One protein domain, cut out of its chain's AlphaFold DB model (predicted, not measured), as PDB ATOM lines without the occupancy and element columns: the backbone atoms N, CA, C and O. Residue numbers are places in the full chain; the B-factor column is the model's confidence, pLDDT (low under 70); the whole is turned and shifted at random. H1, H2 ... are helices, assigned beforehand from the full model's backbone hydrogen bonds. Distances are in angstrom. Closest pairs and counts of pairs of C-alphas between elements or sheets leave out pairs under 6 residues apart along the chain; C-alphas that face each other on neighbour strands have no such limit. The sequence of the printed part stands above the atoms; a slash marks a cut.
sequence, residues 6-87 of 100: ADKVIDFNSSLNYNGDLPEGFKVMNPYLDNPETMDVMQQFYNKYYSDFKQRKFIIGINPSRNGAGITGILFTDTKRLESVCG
ATOM      1  N   ALA A   6     -32.382  52.298  29.867       98.12
ATOM      2  CA  ALA A   6     -31.460  51.177  29.690       98.12
ATOM      3  C   ALA A   6     -32.161  49.944  29.110       98.12
ATOM      4  O   ALA A   6     -31.725  49.443  28.076       98.12
ATOM      5  N   ASP A   7     -33.288  49.533  29.704       98.31
ATOM      6  CA  ASP A   7     -34.064  48.371  29.244       98.31
ATOM      7  C   ASP A   7     -34.438  48.504  27.762       98.31
ATOM      8  O   ASP A   7     -34.242  47.589  26.970       98.31
ATOM      9  N   LYS A   8     -34.921  49.686  27.360       97.69
ATOM     10  CA  LYS A   8     -35.327  49.947  25.973       97.69
ATOM     11  C   LYS A   8     -34.156  49.862  24.996       97.69
ATOM     12  O   LYS A   8     -34.334  49.358  23.890       97.69
ATOM     13  N   VAL A   9     -32.979  50.365  25.376       96.56
ATOM     14  CA  VAL A   9     -31.788  50.311  24.514       96.56
ATOM     15  C   VAL A   9     -31.242  48.889  24.413       96.56
ATOM     16  O   VAL A   9     -30.889  48.452  23.319       96.56
ATOM     17  N   ILE A  10     -31.208  48.157  25.528       96.31
ATOM     18  CA  ILE A  10     -30.758  46.760  25.568       96.31
ATOM     19  C   ILE A  10     -31.678  45.886  24.706       96.31
ATOM     20  O   ILE A  10     -31.194  45.118  23.871       96.31
ATOM     21  N   ASP A  11     -32.996  46.050  24.835       96.69
ATOM     22  CA  ASP A  11     -33.984  45.337  24.018       96.69
ATOM     23  C   ASP A  11     -33.832  45.655  22.524       96.69
ATOM     24  O   ASP A  11     -33.872  44.761  21.678       96.69
ATOM     25  N   PHE A  12     -33.626  46.929  22.178       95.75
ATOM     26  CA  PHE A  12     -33.421  47.332  20.789       95.75
ATOM     27  C   PHE A  12     -32.145  46.712  20.204       95.75
ATOM     28  O   PHE A  12     -32.201  46.073  19.160       95.75
ATOM     29  N   ASN A  13     -31.004  46.844  20.885       94.38
ATOM     30  CA  ASN A  13     -29.726  46.337  20.379       94.38
ATOM     31  C   ASN A  13     -29.681  44.803  20.309       94.38
ATOM     32  O   ASN A  13     -29.090  44.260  19.381       94.38
ATOM     33  N   SER A  14     -30.329  44.104  21.249       92.75
ATOM     34  CA  SER A  14     -30.410  42.633  21.242       92.75
ATOM     35  C   SER A  14     -31.299  42.071  20.130       92.75
ATOM     36  O   SER A  14     -31.113  40.928  19.723       92.75
ATOM     37  N   SER A  15     -32.246  42.866  19.626       93.19
ATOM     38  CA  SER A  15     -33.147  42.479  18.533       93.19
ATOM     39  C   SER A  15     -32.781  43.101  17.183       93.19
ATOM     40  O   SER A  15     -33.392  42.762  16.167       93.19
ATOM     41  N   LEU A  16     -31.786  43.994  17.146       91.31
ATOM     42  CA  LEU A  16     -31.367  44.685  15.936       91.31
ATOM     43  C   LEU A  16     -30.796  43.684  14.934       91.31
ATOM     44  O   LEU A  16     -29.755  43.074  15.166       91.31
ATOM     45  N   ASN A  17     -31.463  43.554  13.793       90.56
ATOM     46  CA  ASN A  17     -31.035  42.702  12.699       90.56
ATOM     47  C   ASN A  17     -31.363  43.369  11.355       90.56
ATOM     48  O   ASN A  17     -32.455  43.911  11.180       90.56
ATOM     49  N   TYR A  18     -30.423  43.329  10.410       90.25
ATOM     50  CA  TYR A  18     -30.610  43.857   9.059       90.25
ATOM     51  C   TYR A  18     -30.693  42.696   8.071       90.25
ATOM     52  O   TYR A  18     -29.726  41.961   7.899       90.25
ATOM     53  N   ASN A  19     -31.841  42.575   7.404       89.94
ATOM     54  CA  ASN A  19     -32.128  41.525   6.420       89.94
ATOM     55  C   ASN A  19     -32.281  42.077   4.990       89.94
ATOM     56  O   ASN A  19     -32.873  41.416   4.146       89.94
ATOM     57  N   GLY A  20     -31.845  43.314   4.741       93.06
ATOM     58  CA  GLY A  20     -31.905  43.903   3.405       93.06
ATOM     59  C   GLY A  20     -30.771  43.409   2.510       93.06
ATOM     60  O   GLY A  20     -29.753  42.909   2.991       93.06
ATOM     61  N   ASP A  21     -30.926  43.617   1.207       95.06
ATOM     62  CA  ASP A  21     -29.863  43.338   0.249       95.06
ATOM     63  C   ASP A  21     -28.714  44.340   0.402       95.06
ATOM     64  O   ASP A  21     -28.898  45.495   0.813       95.06
ATOM     65  N   LEU A  22     -27.509  43.883   0.069       94.44
ATOM     66  CA  LEU A  22     -26.308  44.705   0.012       94.44
ATOM     67  C   LEU A  22     -25.666  44.597  -1.374       94.44
ATOM     68  O   LEU A  22     -25.769  43.544  -2.008       94.44
ATOM     69  N   PRO A  23     -24.972  45.651  -1.841       96.38
ATOM     70  CA  PRO A  23     -24.164  45.561  -3.047       96.38
ATOM     71  C   PRO A  23     -23.084  44.480  -2.925       96.38
ATOM     72  O   PRO A  23     -22.635  44.143  -1.825       96.38
ATOM     73  N   GLU A  24     -22.623  43.978  -4.067       95.12
ATOM     74  CA  GLU A  24     -21.531  43.007  -4.112       95.12
ATOM     75  C   GLU A  24     -20.285  43.537  -3.379       95.12
ATOM     76  O   GLU A  24     -19.906  44.701  -3.511       95.12
ATOM     77  N   GLY A  25     -19.668  42.679  -2.565       94.38
ATOM     78  CA  GLY A  25     -18.497  43.029  -1.758       94.38
ATOM     79  C   GLY A  25     -18.804  43.702  -0.413       94.38
ATOM     80  O   GLY A  25     -17.874  43.943   0.358       94.38
ATOM     81  N   PHE A  26     -20.074  43.961  -0.081       92.56
ATOM     82  CA  PHE A  26     -20.474  44.521   1.214       92.56
ATOM     83  C   PHE A  26     -21.095  43.465   2.132       92.56
ATOM     84  O   PHE A  26     -21.815  42.569   1.701       92.56
ATOM     85  N   LYS A  27     -20.841  43.600   3.439       89.56
ATOM     86  CA  LYS A  27     -21.447  42.773   4.488       89.56
ATOM     87  C   LYS A  27     -21.869  43.652   5.660       89.56
ATOM     88  O   LYS A  27     -21.146  44.581   6.026       89.56
ATOM     89  N   VAL A  28     -23.002  43.327   6.281       90.12
ATOM     90  CA  VAL A  28     -23.385  43.912   7.570       90.12
ATOM     91  C   VAL A  28     -22.392  43.486   8.643       90.12
ATOM     92  O   VAL A  28     -22.004  42.321   8.727       90.12
ATOM     93  N   MET A  29     -22.018  44.439   9.486       87.56
ATOM     94  CA  MET A  29     -21.354  44.184  10.756       87.56
ATOM     95  C   MET A  29     -22.350  44.488  11.864       87.56
ATOM     96  O   MET A  29     -22.790  45.634  11.985       87.56
ATOM     97  N   ASN A  30     -22.700  43.476  12.657       88.50
ATOM     98  CA  ASN A  30     -23.572  43.662  13.805       88.50
ATOM     99  C   ASN A  30     -22.788  43.355  15.086       88.50
ATOM    100  O   ASN A  30     -22.620  42.183  15.434       88.50
ATOM    101  N   PRO A  31     -22.344  44.388  15.826       84.00
ATOM    102  CA  PRO A  31     -21.494  44.194  16.996       84.00
ATOM    103  C   PRO A  31     -22.166  43.359  18.095       84.00
ATOM    104  O   PRO A  31     -21.468  42.781  18.925       84.00
ATOM    105  N   TYR A  32     -23.500  43.284  18.092       85.12
ATOM    106  CA  TYR A  32     -24.311  42.610  19.104       85.12
ATOM    107  C   TYR A  32     -24.571  41.127  18.803       85.12
ATOM    108  O   TYR A  32     -24.853  40.368  19.727       85.12
ATOM    109  N   LEU A  33     -24.459  40.704  17.539       78.88
ATOM    110  CA  LEU A  33     -24.602  39.295  17.138       78.88
ATOM    111  C   LEU A  33     -23.247  38.599  16.991       78.88
ATOM    112  O   LEU A  33     -23.127  37.417  17.305       78.88
ATOM    113  N   ASP A  34     -22.230  39.331  16.534       77.50
ATOM    114  CA  ASP A  34     -20.933  38.752  16.173       77.50
ATOM    115  C   ASP A  34     -20.042  38.462  17.399       77.50
ATOM    116  O   ASP A  34     -19.164  37.602  17.335       77.50
ATOM    117  N   ASN A  35     -20.251  39.166  18.520       79.38
ATOM    118  CA  ASN A  35     -19.435  39.026  19.726       79.38
ATOM    119  C   ASN A  35     -20.297  39.039  21.010       79.38
ATOM    120  O   ASN A  35     -20.790  40.099  21.406       79.38
ATOM    121  N   PRO A  36     -20.433  37.896  21.714       83.56
ATOM    122  CA  PRO A  36     -21.184  37.813  22.969       83.56
ATOM    123  C   PRO A  36     -20.685  38.767  24.063       83.56
ATOM    124  O   PRO A  36     -21.471  39.229  24.888       83.56
ATOM    125  N   GLU A  37     -19.390  39.093  24.070       87.69
ATOM    126  CA  GLU A  37     -18.816  40.029  25.039       87.69
ATOM    127  C   GLU A  37     -19.361  41.448  24.854       87.69
ATOM    128  O   GLU A  37     -19.620  42.142  25.839       87.69
ATOM    129  N   THR A  38     -19.605  41.860  23.608       90.62
ATOM    130  CA  THR A  38     -20.191  43.168  23.303       90.62
ATOM    131  C   THR A  38     -21.534  43.345  24.004       90.62
ATOM    132  O   THR A  38     -21.824  44.416  24.536       90.62
ATOM    133  N   MET A  39     -22.352  42.290  24.039       92.50
ATOM    134  CA  MET A  39     -23.657  42.328  24.698       92.50
ATOM    135  C   MET A  39     -23.545  42.468  26.214       92.50
ATOM    136  O   MET A  39     -24.332  43.209  26.802       92.50
ATOM    137  N   ASP A  40     -22.587  41.795  26.848       93.00
ATOM    138  CA  ASP A  40     -22.336  41.912  28.291       93.00
ATOM    139  C   ASP A  40     -21.869  43.333  28.652       93.00
ATOM    140  O   ASP A  40     -22.446  44.008  29.507       93.00
ATOM    141  N   VAL A  41     -20.886  43.844  27.910       94.50
ATOM    142  CA  VAL A  41     -20.331  45.190  28.088       94.50
ATOM    143  C   VAL A  41     -21.387  46.279  27.888       94.50
ATOM    144  O   VAL A  41     -21.507  47.195  28.708       94.50
ATOM    145  N   MET A  42     -22.173  46.175  26.814       95.06
ATOM    146  CA  MET A  42     -23.247  47.116  26.503       95.06
ATOM    147  C   MET A  42     -24.295  47.139  27.622       95.06
ATOM    148  O   MET A  42     -24.664  48.219  28.090       95.06
ATOM    149  N   GLN A  43     -24.709  45.969  28.123       96.12
ATOM    150  CA  GLN A  43     -25.649  45.870  29.243       96.12
ATOM    151  C   GLN A  43     -25.094  46.509  30.516       96.12
ATOM    152  O   GLN A  43     -25.787  47.308  31.148       96.12
ATOM    153  N   GLN A  44     -23.839  46.223  30.878       97.38
ATOM    154  CA  GLN A  44     -23.195  46.840  32.042       97.38
ATOM    155  C   GLN A  44     -23.175  48.370  31.933       97.38
ATOM    156  O   GLN A  44     -23.490  49.068  32.900       97.38
ATOM    157  N   PHE A  45     -22.860  48.905  30.752       97.88
ATOM    158  CA  PHE A  45     -22.813  50.346  30.526       97.88
ATOM    159  C   PHE A  45     -24.193  51.001  30.631       97.88
ATOM    160  O   PHE A  45     -24.364  51.960  31.391       97.88
ATOM    161  N   TYR A  46     -25.194  50.493  29.908       98.06
ATOM    162  CA  TYR A  46     -26.524  51.104  29.933       98.06
ATOM    163  C   TYR A  46     -27.183  50.962  31.302       98.06
ATOM    164  O   TYR A  46     -27.748  51.941  31.792       98.06
ATOM    165  N   ASN A  47     -27.008  49.829  31.985       98.31
ATOM    166  CA  ASN A  47     -27.503  49.681  33.350       98.31
ATOM    167  C   ASN A  47     -26.824  50.662  34.322       98.31
ATOM    168  O   ASN A  47     -27.480  51.197  35.217       98.31
ATOM    169  N   LYS A  48     -25.536  50.966  34.136       98.25
ATOM    170  CA  LYS A  48     -24.807  51.913  34.993       98.25
ATOM    171  C   LYS A  48     -25.225  53.373  34.785       98.25
ATOM    172  O   LYS A  48     -25.325  54.113  35.759       98.25
ATOM    173  N   TYR A  49     -25.446  53.799  33.542       98.06
ATOM    174  CA  TYR A  49     -25.612  55.226  33.210       98.06
ATOM    175  C   TYR A  49     -27.041  55.636  32.809       98.06
ATOM    176  O   TYR A  49     -27.345  56.832  32.751       98.06
ATOM    177  N   TYR A  50     -27.921  54.668  32.530       98.00
ATOM    178  CA  TYR A  50     -29.242  54.910  31.939       98.00
ATOM    179  C   TYR A  50     -30.390  54.112  32.585       98.00
ATOM    180  O   TYR A  50     -31.489  54.084  32.026       98.00
ATOM    181  N   SER A  51     -30.195  53.511  33.766       98.12
ATOM    182  CA  SER A  51     -31.264  52.843  34.544       98.12
ATOM    183  C   SER A  51     -32.233  53.831  35.207       98.12
ATOM    184  O   SER A  51     -32.461  53.809  36.415       98.12
ATOM    185  N   ASP A  52     -32.788  54.752  34.425       98.06
ATOM    186  CA  ASP A  52     -33.766  55.734  34.878       98.06
ATOM    187  C   ASP A  52     -34.747  56.124  33.758       98.06
ATOM    188  O   ASP A  52     -34.736  55.564  32.659       98.06
ATOM    189  N   PHE A  53     -35.627  57.079  34.063       97.94
ATOM    190  CA  PHE A  53     -36.678  57.572  33.167       97.94
ATOM    191  C   PHE A  53     -36.470  59.030  32.730       97.94
ATOM    192  O   PHE A  53     -37.390  59.646  32.190       97.94
ATOM    193  N   LYS A  54     -35.303  59.634  32.995       97.81
ATOM    194  CA  LYS A  54     -35.088  61.062  32.719       97.81
ATOM    195  C   LYS A  54     -34.920  61.301  31.215       97.81
ATOM    196  O   LYS A  54     -34.336  60.494  30.489       97.81
ATOM    197  N   GLN A  55     -35.374  62.454  30.740       97.00
ATOM    198  CA  GLN A  55     -35.163  62.859  29.354       97.00
ATOM    199  C   GLN A  55     -33.669  63.086  29.068       97.00
ATOM    200  O   GLN A  55     -32.922  63.551  29.930       97.00
ATOM    201  N   ARG A  56     -33.227  62.761  27.849       96.38
ATOM    202  CA  ARG A  56     -31.844  62.936  27.385       96.38
ATOM    203  C   ARG A  56     -31.811  63.782  26.117       96.38
ATOM    204  O   ARG A  56     -32.744  63.743  25.320       96.38
ATOM    205  N   LYS A  57     -30.719  64.521  25.922       97.50
ATOM    206  CA  LYS A  57     -30.408  65.132  24.625       97.50
ATOM    207  C   LYS A  57     -29.855  64.054  23.702       97.50
ATOM    208  O   LYS A  57     -29.051  63.232  24.136       97.50
ATOM    209  N   PHE A  58     -30.294  64.065  22.452       94.69
ATOM    210  CA  PHE A  58     -29.865  63.081  21.473       94.69
ATOM    211  C   PHE A  58     -28.589  63.553  20.772       94.69
ATOM    212  O   PHE A  58     -28.548  64.658  20.235       94.69
ATOM    213  N   ILE A  59     -27.552  62.718  20.810       95.12
ATOM    214  CA  ILE A  59     -26.294  62.910  20.085       95.12
ATOM    215  C   ILE A  59     -26.184  61.744  19.109       95.12
ATOM    216  O   ILE A  59     -26.277  60.589  19.523       95.12
ATOM    217  N   ILE A  60     -25.999  62.049  17.827       93.25
ATOM    218  CA  ILE A  60     -25.982  61.063  16.748       93.25
ATOM    219  C   ILE A  60     -24.620  61.058  16.046       93.25
ATOM    220  O   ILE A  60     -24.062  62.109  15.737       93.25
ATOM    221  N   GLY A  61     -24.076  59.859  15.841       90.75
ATOM    222  CA  GLY A  61     -22.926  59.618  14.967       90.75
ATOM    223  C   GLY A  61     -23.369  59.104  13.595       90.75
ATOM    224  O   GLY A  61     -24.559  59.029  13.318       90.75
ATOM    225  N   ILE A  62     -22.417  58.716  12.745       92.88
ATOM    226  CA  ILE A  62     -22.723  58.160  11.415       92.88
ATOM    227  C   ILE A  62     -23.040  56.662  11.534       92.88
ATOM    228  O   ILE A  62     -24.175  56.242  11.334       92.88
ATOM    229  N   ASN A  63     -22.045  55.855  11.907       89.19
ATOM    230  CA  ASN A  63     -22.163  54.408  12.083       89.19
ATOM    231  C   ASN A  63     -20.996  53.876  12.944       89.19
ATOM    232  O   ASN A  63     -19.973  54.558  13.071       89.19
ATOM    233  N   PRO A  64     -21.111  52.675  13.542       85.44
ATOM    234  CA  PRO A  64     -20.030  52.089  14.331       85.44
ATOM    235  C   PRO A  64     -18.757  51.855  13.504       85.44
ATOM    236  O   PRO A  64     -18.823  51.414  12.356       85.44
ATOM    237  N   SER A  65     -17.592  52.097  14.111       84.25
ATOM    238  CA  SER A  65     -16.297  51.668  13.571       84.25
ATOM    239  C   SER A  65     -15.936  50.272  14.081       84.25
ATOM    240  O   SER A  65     -16.254  49.930  15.219       84.25
ATOM    241  N   ARG A  66     -15.211  49.483  13.275       82.19
ATOM    242  CA  ARG A  66     -14.845  48.090  13.602       82.19
ATOM    243  C   ARG A  66     -14.080  47.947  14.922       82.19
ATOM    244  O   ARG A  66     -14.374  47.048  15.691       82.19
ATOM    245  N   ASN A  67     -13.125  48.842  15.180       81.00
ATOM    246  CA  ASN A  67     -12.176  48.714  16.296       81.00
ATOM    247  C   ASN A  67     -12.594  49.485  17.562       81.00
ATOM    248  O   ASN A  67     -11.898  49.429  18.570       81.00
ATOM    249  N   GLY A  68     -13.688  50.249  17.500       84.44
ATOM    250  CA  GLY A  68     -14.215  51.024  18.623       84.44
ATOM    251  C   GLY A  68     -15.552  50.461  19.085       84.44
ATOM    252  O   GLY A  68     -15.614  49.386  19.679       84.44
ATOM    253  N   ALA A  69     -16.632  51.169  18.746       84.00
ATOM    254  CA  ALA A  69     -18.002  50.754  19.052       84.00
ATOM    255  C   ALA A  69     -18.372  49.379  18.457       84.00
ATOM    256  O   ALA A  69     -19.278  48.726  18.961       84.00
ATOM    257  N   GLY A  70     -17.663  48.920  17.421       84.50
ATOM    258  CA  GLY A  70     -17.779  47.568  16.874       84.50
ATOM    259  C   GLY A  70     -17.361  46.456  17.846       84.50
ATOM    260  O   GLY A  70     -17.819  45.331  17.695       84.50
ATOM    261  N   ILE A  71     -16.536  46.771  18.853       85.88
ATOM    262  CA  ILE A  71     -16.111  45.831  19.904       85.88
ATOM    263  C   ILE A  71     -16.851  46.093  21.217       85.88
ATOM    264  O   ILE A  71     -17.247  45.159  21.902       85.88
ATOM    265  N   THR A  72     -17.036  47.359  21.596       90.94
ATOM    266  CA  THR A  72     -17.658  47.699  22.889       90.94
ATOM    267  C   THR A  72     -19.180  47.739  22.835       90.94
ATOM    268  O   THR A  72     -19.830  47.677  23.874       90.94
ATOM    269  N   GLY A  73     -19.772  47.911  21.649       90.31
ATOM    270  CA  GLY A  73     -21.208  48.145  21.489       90.31
ATOM    271  C   GLY A  73     -21.681  49.503  22.016       90.31
ATOM    272  O   GLY A  73     -22.890  49.750  22.050       90.31
ATOM    273  N   ILE A  74     -20.756  50.381  22.426       93.88
ATOM    274  CA  ILE A  74     -21.037  51.675  23.055       93.88
ATOM    275  C   ILE A  74     -20.549  52.799  22.140       93.88
ATOM    276  O   ILE A  74     -19.403  52.821  21.684       93.88
ATOM    277  N   LEU A  75     -21.432  53.765  21.883       91.44
ATOM    278  CA  LEU A  75     -21.144  54.912  21.026       91.44
ATOM    279  C   LEU A  75     -19.951  55.714  21.573       91.44
ATOM    280  O   LEU A  75     -19.886  56.021  22.763       91.44
ATOM    281  N   PHE A  76     -19.010  56.056  20.688       91.94
ATOM    282  CA  PHE A  76     -17.828  56.884  20.979       91.94
ATOM    283  C   PHE A  76     -16.916  56.384  22.117       91.94
ATOM    284  O   PHE A  76     -16.126  57.163  22.646       91.94
ATOM    285  N   THR A  77     -16.995  55.103  22.489       92.62
ATOM    286  CA  THR A  77     -16.235  54.557  23.624       92.62
ATOM    287  C   THR A  77     -15.414  53.350  23.180       92.62
ATOM    288  O   THR A  77     -15.960  52.276  22.941       92.62
ATOM    289  N   ASP A  78     -14.097  53.530  23.051       91.25
ATOM    290  CA  ASP A  78     -13.157  52.423  22.835       91.25
ATOM    291  C   ASP A  78     -12.906  51.632  24.134       91.25
ATOM    292  O   ASP A  78     -13.310  52.046  25.222       91.25
ATOM    293  N   THR A  79     -12.225  50.487  24.039       90.62
ATOM    294  CA  THR A  79     -11.955  49.623  25.202       90.62
ATOM    295  C   THR A  79     -11.071  50.280  26.258       90.62
ATOM    296  O   THR A  79     -11.296  50.090  27.453       90.62
ATOM    297  N   LYS A  80     -10.107  51.115  25.848       91.12
ATOM    298  CA  LYS A  80      -9.216  51.825  26.777       91.12
ATOM    299  C   LYS A  80      -9.995  52.816  27.634       91.12
ATOM    300  O   LYS A  80      -9.754  52.918  28.838       91.12
ATOM    301  N   ARG A  81     -10.918  53.572  27.035       93.94
ATOM    302  CA  ARG A  81     -11.771  54.543  27.734       93.94
ATOM    303  C   ARG A  81     -12.875  53.860  28.519       93.94
ATOM    304  O   ARG A  81     -13.151  54.289  29.636       93.94
ATOM    305  N   LEU A  82     -13.426  52.770  28.002       94.56
ATOM    306  CA  LEU A  82     -14.376  51.948  28.737       94.56
ATOM    307  C   LEU A  82     -13.776  51.434  30.060       94.56
ATOM    308  O   LEU A  82     -14.402  51.566  31.112       94.56
ATOM    309  N   GLU A  83     -12.535  50.944  30.041       94.75
ATOM    310  CA  GLU A  83     -11.861  50.512  31.268       94.75
ATOM    311  C   GLU A  83     -11.463  51.706  32.147       94.75
ATOM    312  O   GLU A  83     -11.880  51.786  33.301       94.75
ATOM    313  N   SER A  84     -10.687  52.654  31.613       96.06
ATOM    314  CA  SER A  84     -10.082  53.725  32.426       96.06
ATOM    315  C   SER A  84     -11.068  54.779  32.940       96.06
ATOM    316  O   SER A  84     -10.810  55.382  33.979       96.06
ATOM    317  N   VAL A  85     -12.176  55.019  32.233       97.19
ATOM    318  CA  VAL A  85     -13.168  56.053  32.583       97.19
ATOM    319  C   VAL A  85     -14.456  55.426  33.102       97.19
ATOM    320  O   VAL A  85     -15.018  55.902  34.089       97.19
ATOM    321  N   CYS A  86     -14.938  54.356  32.463       96.69
ATOM    322  CA  CYS A  86     -16.203  53.732  32.854       96.69
ATOM    323  C   CYS A  86     -16.027  52.596  33.870       96.69
ATOM    324  O   CYS A  86     -17.012  52.206  34.501       96.69
ATOM    325  N   GLY A  87     -14.808  52.090  34.076       96.62
ATOM    326  CA  GLY A  87     -14.533  50.986  34.997       96.62
ATOM    327  C   GLY A  87     -15.138  49.654  34.551       96.62
ATOM    328  O   GLY A  87     -15.383  48.794  35.393       96.62
TER     329      GLY A  87
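What this domain is: This is residues 6 to 87 of the 100 residues of the protein "DUF4918 domain-containing protein" of Myroides guanonis (UniProt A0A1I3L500). Helices H1 and H3 lie side by side, with short H2 and H4 packed on H3 and H5 beyond H4. Residues 21 to 27 of one long loop stick out, while residues 51 to 68 make another. The 82 printed residues include five named helices, H1 to H5 in order, and no named strand: all helix, though under half are in named elements. The whole is only just compact, close to loose, with radius of gyration of the C-alphas 13.6 A and spans of 41 by 27 by 24 A.

How they stand to each other: H1, residues 6 to 15, touches H3, residues 36 to 50, at a shallow tilt of 24 degrees, opposite ways; their closest C-alphas, Ala 6 and Tyr 50, are 4.9 A apart. H2, residues 31 to 34, touches H4, residues 69 to 72; their closest C-alphas, Pro 31 and Gly 70, are 5.0 A apart. H5, residues 79 to 84, and H4 only just touch, only at the corner, with 3 pairs of C-alphas within 8 A; the closest, Thr 72 and Thr 79, are 6.4 A apart. In H1, H3 and H5 every O i to N i+4 pair is within hydrogen-bond range; H2 and H4 are too short for one.

Where its parts are: H1 begins at C-alpha 6 (-31.460, 51.177, 29.690) and measures 14.2 A; H3 measures 20.9 A. H5 ends at C-alpha 84 (-10.082, 53.725, 32.426).

The domain as a whole: The printed part has no cut, and no printed residue is under 70 in pLDDT. The links H1 to H2 and H3 to H4 are long.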